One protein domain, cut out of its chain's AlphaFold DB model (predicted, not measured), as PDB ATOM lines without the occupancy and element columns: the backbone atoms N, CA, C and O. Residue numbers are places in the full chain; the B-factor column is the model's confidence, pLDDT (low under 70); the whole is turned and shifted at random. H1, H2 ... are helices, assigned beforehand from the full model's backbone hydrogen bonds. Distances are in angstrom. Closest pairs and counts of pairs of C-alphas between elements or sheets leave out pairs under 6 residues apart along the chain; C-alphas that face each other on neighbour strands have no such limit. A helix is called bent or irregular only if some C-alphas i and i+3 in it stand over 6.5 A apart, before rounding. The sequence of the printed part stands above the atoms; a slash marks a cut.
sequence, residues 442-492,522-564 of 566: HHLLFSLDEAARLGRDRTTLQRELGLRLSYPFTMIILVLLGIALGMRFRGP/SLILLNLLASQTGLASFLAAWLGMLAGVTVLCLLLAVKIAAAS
ATOM      1  N   HIS A 442      58.116   8.208-135.388       90.06
ATOM      2  CA  HIS A 442      58.294   6.752-135.416       90.06
ATOM      3  C   HIS A 442      56.956   6.003-135.519       90.06
ATOM      4  O   HIS A 442      56.859   5.069-136.308       90.06
ATOM      5  N   HIS A 443      55.908   6.446-134.814       90.19
ATOM      6  CA  HIS A 443      54.564   5.878-134.967       90.19
ATOM      7  C   HIS A 443      53.999   6.152-136.369       90.19
ATOM      8  O   HIS A 443      53.455   5.241-136.984       90.19
ATOM      9  N   LEU A 444      54.213   7.350-136.933       91.69
ATOM     10  CA  LEU A 444      53.860   7.627-138.335       91.69
ATOM     11  C   LEU A 444      54.589   6.708-139.329       91.69
ATOM     12  O   LEU A 444      54.017   6.365-140.358       91.69
ATOM     13  N   LEU A 445      55.840   6.322-139.056       91.00
ATOM     14  CA  LEU A 445      56.620   5.480-139.965       91.00
ATOM     15  C   LEU A 445      56.230   3.996-139.889       91.00
ATOM     16  O   LEU A 445      56.144   3.349-140.929       91.00
ATOM     17  N   PHE A 446      56.019   3.459-138.683       90.06
ATOM     18  CA  PHE A 446      55.799   2.022-138.474       90.06
ATOM     19  C   PHE A 446      54.319   1.615-138.468       90.06
ATOM     20  O   PHE A 446      53.986   0.552-138.985       90.06
ATOM     21  N   SER A 447      53.420   2.466-137.972       90.12
ATOM     22  CA  SER A 447      52.000   2.129-137.788       90.12
ATOM     23  C   SER A 447      51.093   2.576-138.944       90.12
ATOM     24  O   SER A 447      49.870   2.595-138.817       90.12
ATOM     25  N   LEU A 448      51.665   2.933-140.100       89.31
ATOM     26  CA  LEU A 448      50.907   3.403-141.269       89.31
ATOM     27  C   LEU A 448      50.149   2.288-142.013       89.31
ATOM     28  O   LEU A 448      49.130   2.560-142.647       89.31
ATOM     29  N   ASP A 449      50.620   1.040-141.938       87.56
ATOM     30  CA  ASP A 449      49.878  -0.130-142.429       87.56
ATOM     31  C   ASP A 449      48.879  -0.655-141.377       87.56
ATOM     32  O   ASP A 449      47.792  -1.113-141.729       87.56
ATOM     33  N   GLU A 450      49.170  -0.473-140.084       89.25
ATOM     34  CA  GLU A 450      48.220  -0.721-138.988       89.25
ATOM     35  C   GLU A 450      47.023   0.239-139.059       89.25
ATOM     36  O   GLU A 450      45.879  -0.183-138.908       89.25
ATOM     37  N   ALA A 451      47.253   1.514-139.397       88.88
ATOM     38  CA  ALA A 451      46.192   2.488-139.660       88.88
ATOM     39  C   ALA A 451      45.206   2.014-140.742       88.88
ATOM     40  O   ALA A 451      43.999   2.205-140.601       88.88
ATOM     41  N   ALA A 452      45.714   1.364-141.797       85.69
ATOM     42  CA  ALA A 452      44.890   0.817-142.871       85.69
ATOM     43  C   ALA A 452      44.104  -0.434-142.429       85.69
ATOM     44  O   ALA A 452      42.935  -0.559-142.791       85.69
ATOM     45  N   ARG A 453      44.693  -1.314-141.598       87.81
ATOM     46  CA  ARG A 453      43.971  -2.427-140.936       87.81
ATOM     47  C   ARG A 453      42.806  -1.911-140.088       87.81
ATOM     48  O   ARG A 453      41.735  -2.506-140.082       87.81
ATOM     49  N   LEU A 454      43.023  -0.800-139.390       89.06
ATOM     50  CA  LEU A 454      42.110  -0.212-138.407       89.06
ATOM     51  C   LEU A 454      41.201   0.880-139.010       89.06
ATOM     52  O   LEU A 454      40.755   1.796-138.312       89.06
ATOM     53  N   GLY A 455      40.947   0.798-140.322       84.94
ATOM     54  CA  GLY A 455      39.929   1.589-141.019       84.94
ATOM     55  C   GLY A 455      40.178   3.100-141.056       84.94
ATOM     56  O   GLY A 455      39.230   3.864-141.241       84.94
ATOM     57  N   ARG A 456      41.422   3.562-140.857       89.75
ATOM     58  CA  ARG A 456      41.778   4.989-140.872       89.75
ATOM     59  C   ARG A 456      42.418   5.422-142.187       89.75
ATOM     60  O   ARG A 456      43.090   4.654-142.872       89.75
ATOM     61  N   ASP A 457      42.193   6.689-142.531       89.50
ATOM     62  CA  ASP A 457      42.695   7.284-143.766       89.50
ATOM     63  C   ASP A 457      44.231   7.342-143.785       89.50
ATOM     64  O   ASP A 457      44.873   8.197-143.165       89.50
ATOM     65  N   ARG A 458      44.806   6.436-144.576       92.19
ATOM     66  CA  ARG A 458      46.235   6.367-144.878       92.19
ATOM     67  C   ARG A 458      46.764   7.679-145.467       92.19
ATOM     68  O   ARG A 458      47.903   8.045-145.183       92.19
ATOM     69  N   THR A 459      45.961   8.397-146.257       93.25
ATOM     70  CA  THR A 459      46.433   9.547-147.041       93.25
ATOM     71  C   THR A 459      46.750  10.755-146.161       93.25
ATOM     72  O   THR A 459      47.804  11.368-146.339       93.25
ATOM     73  N   THR A 460      45.930  11.041-145.143       92.88
ATOM     74  CA  THR A 460      46.206  12.071-144.125       92.88
ATOM     75  C   THR A 460      47.493  11.782-143.346       92.88
ATOM     76  O   THR A 460      48.296  12.690-143.127       92.88
ATOM     77  N   LEU A 461      47.743  10.520-142.980       94.06
ATOM     78  CA  LEU A 461      48.955  10.115-142.257       94.06
ATOM     79  C   LEU A 461      50.210  10.123-143.161       94.06
ATOM     80  O   LEU A 461      51.269  10.592-142.742       94.06
ATOM     81  N   GLN A 462      50.095   9.685-144.421       95.31
ATOM     82  CA  GLN A 462      51.163   9.788-145.428       95.31
ATOM     83  C   GLN A 462      51.531  11.247-145.722       95.31
ATOM     84  O   GLN A 462      52.713  11.582-145.771       95.31
ATOM     85  N   ARG A 463      50.537  12.130-145.878       95.25
ATOM     86  CA  ARG A 463      50.721  13.579-146.052       95.25
ATOM     87  C   ARG A 463      51.539  14.179-144.908       95.25
ATOM     88  O   ARG A 463      52.483  14.919-145.172       95.25
ATOM     89  N   GLU A 464      51.201  13.850-143.663       94.81
ATOM     90  CA  GLU A 464      51.907  14.336-142.471       94.81
ATOM     91  C   GLU A 464      53.358  13.825-142.408       94.81
ATOM     92  O   GLU A 464      54.295  14.597-142.188       94.81
ATOM     93  N   LEU A 465      53.576  12.538-142.698       95.75
ATOM     94  CA  LEU A 465      54.917  11.967-142.837       95.75
ATOM     95  C   LEU A 465      55.714  12.664-143.960       95.75
ATOM     96  O   LEU A 465      56.890  12.984-143.787       95.75
ATOM     97  N   GLY A 466      55.070  12.960-145.090       96.12
ATOM     98  CA  GLY A 466      55.660  13.674-146.221       96.12
ATOM     99  C   GLY A 466      56.051  15.120-145.899       96.12
ATOM    100  O   GLY A 466      57.159  15.536-146.246       96.12
ATOM    101  N   LEU A 467      55.205  15.868-145.181       94.75
ATOM    102  CA  LEU A 467      55.529  17.201-144.652       94.75
ATOM    103  C   LEU A 467      56.793  17.165-143.789       94.75
ATOM    104  O   LEU A 467      57.734  17.923-144.014       94.75
ATOM    105  N   ARG A 468      56.848  16.235-142.834       95.06
ATOM    106  CA  ARG A 468      57.990  16.081-141.923       95.06
ATOM    107  C   ARG A 468      59.273  15.735-142.663       95.06
ATOM    108  O   ARG A 468      60.308  16.354-142.422       95.06
ATOM    109  N   LEU A 469      59.200  14.805-143.613       95.12
ATOM    110  CA  LEU A 469      60.336  14.437-144.456       95.12
ATOM    111  C   LEU A 469      60.783  15.575-145.389       95.12
ATOM    112  O   LEU A 469      61.961  15.620-145.732       95.12
ATOM    113  N   SER A 470      59.907  16.515-145.770       96.19
ATOM    114  CA  SER A 470      60.274  17.656-146.627       96.19
ATOM    115  C   SER A 470      61.035  18.764-145.891       96.19
ATOM    116  O   SER A 470      61.807  19.497-146.516       96.19
ATOM    117  N   TYR A 471      60.875  18.867-144.569       95.06
ATOM    118  CA  TYR A 471      61.475  19.913-143.740       95.06
ATOM    119  C   TYR A 471      63.017  19.997-143.853       95.06
ATOM    120  O   TYR A 471      63.513  21.075-144.194       95.06
ATOM    121  N   PRO A 472      63.812  18.914-143.678       95.31
ATOM    122  CA  PRO A 472      65.269  18.990-143.833       95.31
ATOM    123  C   PRO A 472      65.719  19.380-145.251       95.31
ATOM    124  O   PRO A 472      66.654  20.167-145.395       95.31
ATOM    125  N   PHE A 473      65.042  18.905-146.302       96.00
ATOM    126  CA  PHE A 473      65.361  19.299-147.682       96.00
ATOM    127  C   PHE A 473      65.037  20.776-147.925       96.00
ATOM    128  O   PHE A 473      65.852  21.499-148.493       96.00
ATOM    129  N   THR A 474      63.899  21.254-147.414       95.94
ATOM    130  CA  THR A 474      63.497  22.669-147.454       95.94
ATOM    131  C   THR A 474      64.545  23.559-146.787       95.94
ATOM    132  O   THR A 474      64.949  24.569-147.361       95.94
ATOM    133  N   MET A 475      65.071  23.154-145.627       95.88
ATOM    134  CA  MET A 475      66.155  23.873-144.952       95.88
ATOM    135  C   MET A 475      67.439  23.941-145.791       95.88
ATOM    136  O   MET A 475      68.041  25.009-145.906       95.88
ATOM    137  N   ILE A 476      67.843  22.832-146.420       95.31
ATOM    138  CA  ILE A 476      69.027  22.781-147.296       95.31
ATOM    139  C   ILE A 476      68.836  23.688-148.523       95.31
ATOM    140  O   ILE A 476      69.717  24.487-148.846       95.31
ATOM    141  N   ILE A 477      67.670  23.614-149.173       96.19
ATOM    142  CA  ILE A 477      67.291  24.452-150.319       96.19
ATOM    143  C   ILE A 477      67.370  25.941-149.955       96.19
ATOM    144  O   ILE A 477      68.004  26.718-150.672       96.19
ATOM    145  N   LEU A 478      66.778  26.340-148.826       96.56
ATOM    146  CA  LEU A 478      66.760  27.732-148.374       96.56
ATOM    147  C   LEU A 478      68.153  28.246-147.985       96.56
ATOM    148  O   LEU A 478      68.481  29.388-148.293       96.56
ATOM    149  N   VAL A 479      69.007  27.410-147.388       95.81
ATOM    150  CA  VAL A 479      70.415  27.754-147.128       95.81
ATOM    151  C   VAL A 479      71.181  28.011-148.433       95.81
ATOM    152  O   VAL A 479      71.875  29.023-148.547       95.81
ATOM    153  N   LEU A 480      71.040  27.132-149.432       94.94
ATOM    154  CA  LEU A 480      71.732  27.255-150.722       94.94
ATOM    155  C   LEU A 480      71.269  28.488-151.511       94.94
ATOM    156  O   LEU A 480      72.101  29.258-152.001       94.94
ATOM    157  N   LEU A 481      69.952  28.701-151.599       96.25
ATOM    158  CA  LEU A 481      69.368  29.878-152.245       96.25
ATOM    159  C   LEU A 481      69.737  31.164-151.495       96.25
ATOM    160  O   LEU A 481      70.079  32.154-152.137       96.25
ATOM    161  N   GLY A 482      69.750  31.138-150.159       96.06
ATOM    162  CA  GLY A 482      70.188  32.251-149.320       96.06
ATOM    163  C   GLY A 482      71.609  32.694-149.655       96.06
ATOM    164  O   GLY A 482      71.800  33.837-150.063       96.06
ATOM    165  N   ILE A 483      72.594  31.789-149.577       94.88
ATOM    166  CA  ILE A 483      74.003  32.096-149.903       94.88
ATOM    167  C   ILE A 483      74.123  32.713-151.308       94.88
ATOM    168  O   ILE A 483      74.804  33.726-151.479       94.88
ATOM    169  N   ALA A 484      73.435  32.146-152.305       95.38
ATOM    170  CA  ALA A 484      73.475  32.641-153.679       95.38
ATOM    171  C   ALA A 484      72.852  34.037-153.850       95.38
ATOM    172  O   ALA A 484      73.437  34.887-154.523       95.38
ATOM    173  N   LEU A 485      71.701  34.297-153.221       96.00
ATOM    174  CA  LEU A 485      71.063  35.617-153.209       96.00
ATOM    175  C   LEU A 485      71.968  36.656-152.530       96.00
ATOM    176  O   LEU A 485      72.168  37.736-153.084       96.00
ATOM    177  N   GLY A 486      72.590  36.298-151.403       94.19
ATOM    178  CA  GLY A 486      73.557  37.141-150.698       94.19
ATOM    179  C   GLY A 486      74.764  37.520-151.555       94.19
ATOM    180  O   GLY A 486      75.146  38.686-151.610       94.19
ATOM    181  N   MET A 487      75.332  36.561-152.295       93.19
ATOM    182  CA  MET A 487      76.421  36.833-153.244       93.19
ATOM    183  C   MET A 487      75.975  37.702-154.433       93.19
ATOM    184  O   MET A 487      76.733  38.564-154.878       93.19
ATOM    185  N   ARG A 488      74.754  37.499-154.949       94.69
ATOM    186  CA  ARG A 488      74.199  38.229-156.104       94.69
ATOM    187  C   ARG A 488      73.832  39.680-155.785       94.69
ATOM    188  O   ARG A 488      74.032  40.535-156.644       94.69
ATOM    189  N   PHE A 489      73.299  39.951-154.593       92.81
ATOM    190  CA  PHE A 489      72.836  41.281-154.170       92.81
ATOM    191  C   PHE A 489      73.828  42.042-153.272       92.81
ATOM    192  O   PHE A 489      73.509  43.141-152.825       92.81
ATOM    193  N   ARG A 490      75.031  41.494-153.044       90.81
ATOM    194  CA  ARG A 490      76.101  42.103-152.238       90.81
ATOM    195  C   ARG A 490      76.359  43.564-152.628       90.81
ATOM    196  O   ARG A 490      76.815  43.843-153.739       90.81
ATOM    197  N   GLY A 491      76.121  44.478-151.686       88.38
ATOM    198  CA  GLY A 491      76.357  45.908-151.881       88.38
ATOM    199  C   GLY A 491      77.837  46.270-152.101       88.38
ATOM    200  O   GLY A 491      78.737  45.488-151.776       88.38
ATOM    201  N   PRO A 492      78.134  47.479-152.625       86.38
ATOM    202  CA  PRO A 492      79.512  47.951-152.761       86.38
ATOM    203  C   PRO A 492      80.195  48.110-151.393       86.38
ATOM    204  O   PRO A 492      81.377  47.788-151.264       86.38
ATOM    205  N   SER A 522      52.863  22.597-151.871       93.50
ATOM    206  CA  SER A 522      53.400  21.243-151.667       93.50
ATOM    207  C   SER A 522      52.367  20.275-151.079       93.50
ATOM    208  O   SER A 522      52.396  19.089-151.402       93.50
ATOM    209  N   LEU A 523      51.396  20.777-150.301       93.94
ATOM    210  CA  LEU A 523      50.278  19.986-149.775       93.94
ATOM    211  C   LEU A 523      49.401  19.393-150.882       93.94
ATOM    212  O   LEU A 523      48.948  18.259-150.755       93.94
ATOM    213  N   ILE A 524      49.173  20.130-151.973       95.44
ATOM    214  CA  ILE A 524      48.374  19.651-153.111       95.44
ATOM    215  C   ILE A 524      49.070  18.445-153.756       95.44
ATOM    216  O   ILE A 524      48.437  17.424-154.025       95.44
ATOM    217  N   LEU A 525      50.390  18.542-153.938       95.12
ATOM    218  CA  LEU A 525      51.209  17.484-154.522       95.12
ATOM    219  C   LEU A 525      51.364  16.276-153.582       95.12
ATOM    220  O   LEU A 525      51.296  15.140-154.043       95.12
ATOM    221  N   LEU A 526      51.482  16.507-152.269       95.75
ATOM    222  CA  LEU A 526      51.459  15.456-151.244       95.75
ATOM    223  C   LEU A 526      50.139  14.681-151.235       95.75
ATOM    224  O   LEU A 526      50.165  13.455-151.231       95.75
ATOM    225  N   ASN A 527      48.997  15.376-151.268       95.19
ATOM    226  CA  ASN A 527      47.678  14.739-151.305       95.19
ATOM    227  C   ASN A 527      47.498  13.903-152.586       95.19
ATOM    228  O   ASN A 527      46.982  12.786-152.528       95.19
ATOM    229  N   LEU A 528      47.953  14.415-153.736       95.88
ATOM    230  CA  LEU A 528      47.904  13.698-155.014       95.88
ATOM    231  C   LEU A 528      48.807  12.456-155.006       95.88
ATOM    232  O   LEU A 528      48.392  11.401-155.475       95.88
ATOM    233  N   LEU A 529      50.009  12.547-154.429       95.94
ATOM    234  CA  LEU A 529      50.914  11.403-154.318       95.94
ATOM    235  C   LEU A 529      50.374  10.348-153.338       95.94
ATOM    236  O   LEU A 529      50.336   9.165-153.673       95.94
ATOM    237  N   ALA A 530      49.921  10.762-152.150       94.69
ATOM    238  CA  ALA A 530      49.410   9.868-151.109       94.69
ATOM    239  C   ALA A 530      48.139   9.118-151.541       94.69
ATOM    240  O   ALA A 530      48.024   7.923-151.298       94.69
ATOM    241  N   SER A 531      47.217   9.787-152.243       94.44
ATOM    242  CA  SER A 531      45.992   9.153-152.759       94.44
ATOM    243  C   SER A 531      46.226   8.162-153.908       94.44
ATOM    244  O   SER A 531      45.351   7.344-154.182       94.44
ATOM    245  N   GLN A 532      47.393   8.197-154.564       95.06
ATOM    246  CA  GLN A 532      47.722   7.329-155.704       95.06
ATOM    247  C   GLN A 532      48.776   6.250-155.396       95.06
ATOM    248  O   GLN A 532      49.027   5.398-156.248       95.06
ATOM    249  N   THR A 533      49.422   6.262-154.222       93.81
ATOM    250  CA  THR A 533      50.566   5.373-153.934       93.81
ATOM    251  C   THR A 533      50.546   4.761-152.528       93.81
ATOM    252  O   THR A 533      50.290   5.430-151.527       93.81
ATOM    253  N   GLY A 534      50.873   3.466-152.440       91.62
ATOM    254  CA  GLY A 534      51.151   2.790-151.167       91.62
ATOM    255  C   GLY A 534      52.446   3.300-150.519       91.62
ATOM    256  O   GLY A 534      53.266   3.930-151.181       91.62
ATOM    257  N   LEU A 535      52.665   3.025-149.227       89.94
ATOM    258  CA  LEU A 535      53.731   3.680-148.443       89.94
ATOM    259  C   LEU A 535      55.138   3.570-149.059       89.94
ATOM    260  O   LEU A 535      55.854   4.567-149.107       89.94
ATOM    261  N   ALA A 536      55.528   2.395-149.557       92.69
ATOM    262  CA  ALA A 536      56.857   2.198-150.135       92.69
ATOM    263  C   ALA A 536      57.087   3.051-151.400       92.69
ATOM    264  O   ALA A 536      58.126   3.698-151.528       92.69
ATOM    265  N   SER A 537      56.108   3.103-152.312       95.12
ATOM    266  CA  SER A 537      56.190   3.926-153.525       95.12
ATOM    267  C   SER A 537      55.982   5.414-153.235       95.12
ATOM    268  O   SER A 537      56.680   6.232-153.831       95.12
ATOM    269  N   PHE A 538      55.129   5.766-152.267       95.31
ATOM    270  CA  PHE A 538      54.981   7.127-151.743       95.31
ATOM    271  C   PHE A 538      56.318   7.681-151.235       95.31
ATOM    272  O   PHE A 538      56.761   8.735-151.686       95.31
ATOM    273  N   LEU A 539      56.997   6.953-150.339       95.56
ATOM    274  CA  LEU A 539      58.281   7.375-149.773       95.56
ATOM    275  C   LEU A 539      59.374   7.468-150.841       95.56
ATOM    276  O   LEU A 539      60.094   8.464-150.881       95.56
ATOM    277  N   ALA A 540      59.479   6.473-151.727       96.69
ATOM    278  CA  ALA A 540      60.469   6.482-152.802       96.69
ATOM    279  C   ALA A 540      60.261   7.662-153.770       96.69
ATOM    280  O   ALA A 540      61.216   8.374-154.089       96.69
ATOM    281  N   ALA A 541      59.019   7.910-154.196       96.75
ATOM    282  CA  ALA A 541      58.686   9.019-155.086       96.75
ATOM    283  C   ALA A 541      58.872  10.383-154.404       96.75
ATOM    284  O   ALA A 541      59.462  11.283-155.001       96.75
ATOM    285  N   TRP A 542      58.438  10.537-153.148       96.81
ATOM    286  CA  TRP A 542      58.568  11.796-152.410       96.81
ATOM    287  C   TRP A 542      60.030  12.148-152.121       96.81
ATOM    288  O   TRP A 542      60.463  13.260-152.419       96.81
ATOM    289  N   LEU A 543      60.829  11.199-151.620       96.94
ATOM    290  CA  LEU A 543      62.259  11.415-151.370       96.94
ATOM    291  C   LEU A 543      63.038  11.648-152.673       96.94
ATOM    292  O   LEU A 543      63.897  12.530-152.718       96.94
ATOM    293  N   GLY A 544      62.705  10.926-153.749       97.38
ATOM    294  CA  GLY A 544      63.270  11.160-155.080       97.38
ATOM    295  C   GLY A 544      62.952  12.560-155.616       97.38
ATOM    296  O   GLY A 544      63.838  13.245-156.127       97.38
ATOM    297  N   MET A 545      61.714  13.028-155.430       97.06
ATOM    298  CA  MET A 545      61.298  14.377-155.814       97.06
ATOM    299  C   MET A 545      62.004  15.453-154.976       97.06
ATOM    300  O   MET A 545      62.534  16.407-155.541       97.06
ATOM    301  N   LEU A 546      62.076  15.295-153.649       96.38
ATOM    302  CA  LEU A 546      62.783  16.222-152.755       96.38
ATOM    303  C   LEU A 546      64.278  16.320-153.092       96.38
ATOM    304  O   LEU A 546      64.831  17.422-153.135       96.38
ATOM    305  N   ALA A 547      64.927  15.192-153.397       97.31
ATOM    306  CA  ALA A 547      66.306  15.168-153.875       97.31
ATOM    307  C   ALA A 547      66.452  15.886-155.230       97.31
ATOM    308  O   ALA A 547      67.329  16.737-155.380       97.31
ATOM    309  N   GLY A 548      65.559  15.616-156.191       97.62
ATOM    310  CA  GLY A 548      65.543  16.273-157.503       97.62
ATOM    311  C   GLY A 548      65.357  17.792-157.421       97.62
ATOM    312  O   GLY A 548      66.115  18.540-158.038       97.62
ATOM    313  N   VAL A 549      64.415  18.262-156.596       96.56
ATOM    314  CA  VAL A 549      64.212  19.695-156.316       96.56
ATOM    315  C   VAL A 549      65.446  20.294-155.637       96.56
ATOM    316  O   VAL A 549      65.878  21.377-156.020       96.56
ATOM    317  N   THR A 550      66.081  19.584-154.699       96.00
ATOM    318  CA  THR A 550      67.312  20.059-154.039       96.00
ATOM    319  C   THR A 550      68.467  20.231-155.033       96.00
ATOM    320  O   THR A 550      69.156  21.251-154.999       96.00
ATOM    321  N   VAL A 551      68.645  19.292-155.970       97.31
ATOM    322  CA  VAL A 551      69.638  19.402-157.057       97.31
ATOM    323  C   VAL A 551      69.301  20.559-158.005       97.31
ATOM    324  O   VAL A 551      70.186  21.340-158.353       97.31
ATOM    325  N   LEU A 552      68.030  20.734-158.378       97.56
ATOM    326  CA  LEU A 552      67.588  21.851-159.219       97.56
ATOM    327  C   LEU A 552      67.829  23.212-158.541       97.56
ATOM    328  O   LEU A 552      68.349  24.134-159.174       97.56
ATOM    329  N   CYS A 553      67.525  23.332-157.247       96.06
ATOM    330  CA  CYS A 553      67.795  24.531-156.457       96.06
ATOM    331  C   CYS A 553      69.297  24.795-156.279       96.06
ATOM    332  O   CYS A 553      69.699  25.956-156.308       96.06
ATOM    333  N   LEU A 554      70.137  23.760-156.169       94.88
ATOM    334  CA  LEU A 554      71.598  23.902-156.165       94.88
ATOM    335  C   LEU A 554      72.115  24.460-157.503       94.88
ATOM    336  O   LEU A 554      72.903  25.405-157.507       94.88
ATOM    337  N   LEU A 555      71.642  23.933-158.636       96.31
ATOM    338  CA  LEU A 555      71.999  24.442-159.969       96.31
ATOM    339  C   LEU A 555      71.521  25.890-160.173       96.31
ATOM    340  O   LEU A 555      72.254  26.720-160.718       96.31
ATOM    341  N   LEU A 556      70.322  26.222-159.685       96.50
ATOM    342  CA  LEU A 556      69.792  27.585-159.699       96.50
ATOM    343  C   LEU A 556      70.630  28.529-158.821       96.50
ATOM    344  O   LEU A 556      70.971  29.623-159.267       96.50
ATOM    345  N   ALA A 557      71.019  28.099-157.617       95.19
ATOM    346  CA  ALA A 557      71.878  28.852-156.704       95.19
ATOM    347  C   ALA A 557      73.250  29.155-157.334       95.19
ATOM    348  O   ALA A 557      73.686  30.307-157.332       95.19
ATOM    349  N   VAL A 558      73.886  28.163-157.971       94.12
ATOM    350  CA  VAL A 558      75.133  28.357-158.735       94.12
ATOM    351  C   VAL A 558      74.942  29.403-159.840       94.12
ATOM    352  O   VAL A 558      75.767  30.307-159.966       94.12
ATOM    353  N   LYS A 559      73.844  29.337-160.608       95.81
ATOM    354  CA  LYS A 559      73.549  30.295-161.689       95.81
ATOM    355  C   LYS A 559      73.280  31.717-161.174       95.81
ATOM    356  O   LYS A 559      73.730  32.677-161.793       95.81
ATOM    357  N   ILE A 560      72.578  31.859-160.046       94.25
ATOM    358  CA  ILE A 560      72.317  33.151-159.388       94.25
ATOM    359  C   ILE A 560      73.632  33.773-158.894       94.25
ATOM    360  O   ILE A 560      73.886  34.947-159.164       94.25
ATOM    361  N   ALA A 561      74.487  32.987-158.234       91.38
ATOM    362  CA  ALA A 561      75.779  33.449-157.737       91.38
ATOM    363  C   ALA A 561      76.758  33.792-158.874       91.38
ATOM    364  O   ALA A 561      77.444  34.806-158.799       91.38
ATOM    365  N   ALA A 562      76.786  33.008-159.957       91.12
ATOM    366  CA  ALA A 562      77.621  33.276-161.133       91.12
ATOM    367  C   ALA A 562      77.265  34.590-161.856       91.12
ATOM    368  O   ALA A 562      78.096  35.138-162.574       91.12
ATOM    369  N   ALA A 563      76.054  35.116-161.648       90.94
ATOM    370  CA  ALA A 563      75.635  36.416-162.156       90.94
ATOM    371  C   ALA A 563      76.014  37.597-161.234       90.94
ATOM    372  O   ALA A 563      75.600  38.724-161.509       90.94
ATOM    373  N   SER A 564      76.729  37.399-160.119       84.12
ATOM    374  CA  SER A 564      77.126  38.510-159.239       84.12
ATOM    375  C   SER A 564      78.045  39.509-159.965       84.12
ATOM    376  O   SER A 564      78.967  39.061-160.651       84.12
TER     377      SER A 564
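This is residues 442 to 492 and 522 to 564 of the 566 residues of an uncharacterized protein of Spirochaetes bacterium GWC1_61_12 (UniProt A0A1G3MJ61). A long rod: helix H5 and H3b, the longer arm of the bent helix H3, run side by side the same way, while toward one end H3a, the other arm, has H4 and the short H1 and H2 packed on it. The printed part has 94 residues with five named helices, H1 to H5 in order, and no named strand; the class is all helix. It is loose, with a radius of gyration of the C-alphas of 17.3 A and spans of 63 by 20 by 19 A.

H3, residues 458 to 489, is bent: C-alphas 469 and 472 are 6.7 A apart, though by its hydrogen bonds it was assigned as one helix. Its arms are H3a, residues 458 to 469, 16.3 A, and H3b, residues 472 to 489, 25.7 A, at a steep tilt of 43 degrees. H5, residues 535 to 562, measures 40.1 A and ends at C-alpha 562 (77.621, 33.276, -161.133). H4 is residues 522 to 532, 15.6 A. H1, residues 442 to 446, 6.2 A, begins at C-alpha 442 (58.294, 6.752, -135.416); H2 is residues 448 to 453, 9.1 A.

H3 is the hub, touching four helices. H3b touches H5 at a shallow tilt of 10 degrees, the same way; the closest C-alphas, of Ala 484 and Ala 561, are 4.7 A apart. H3a, H4 and H5 form an up and down bundle, each running against the one before. H3a touches H4, closest at C-alphas 459 and 530, 5.1 A. H4 and H5, a helical hairpin, only just touch, with 3 pairs of C-alphas within 8 A, closest at 530 and 538, 6.2 A. H2 and H3a form another, closest at C-alphas 452 and 458, 6.1 A. H1 touches H3a, with the C-alphas of Leu 444 and Leu 465 6.3 A apart. H1, H3a, H3b, H4 and H5 have every O i to N i+4 pair within hydrogen-bond range; H2 has 1 of 2.

The C-alphas farthest apart, of Arg 453 and Pro 492, are 62.8 A apart. Residues 493 to 521 are not printed, and C-alphas 492 and 522 are 37.4 A apart across the cut. The links H1 to H2, H2 to H3 and H4 to H5 are tight. Mean pLDDT of the printed part is 93.7, and no printed residue is under 70.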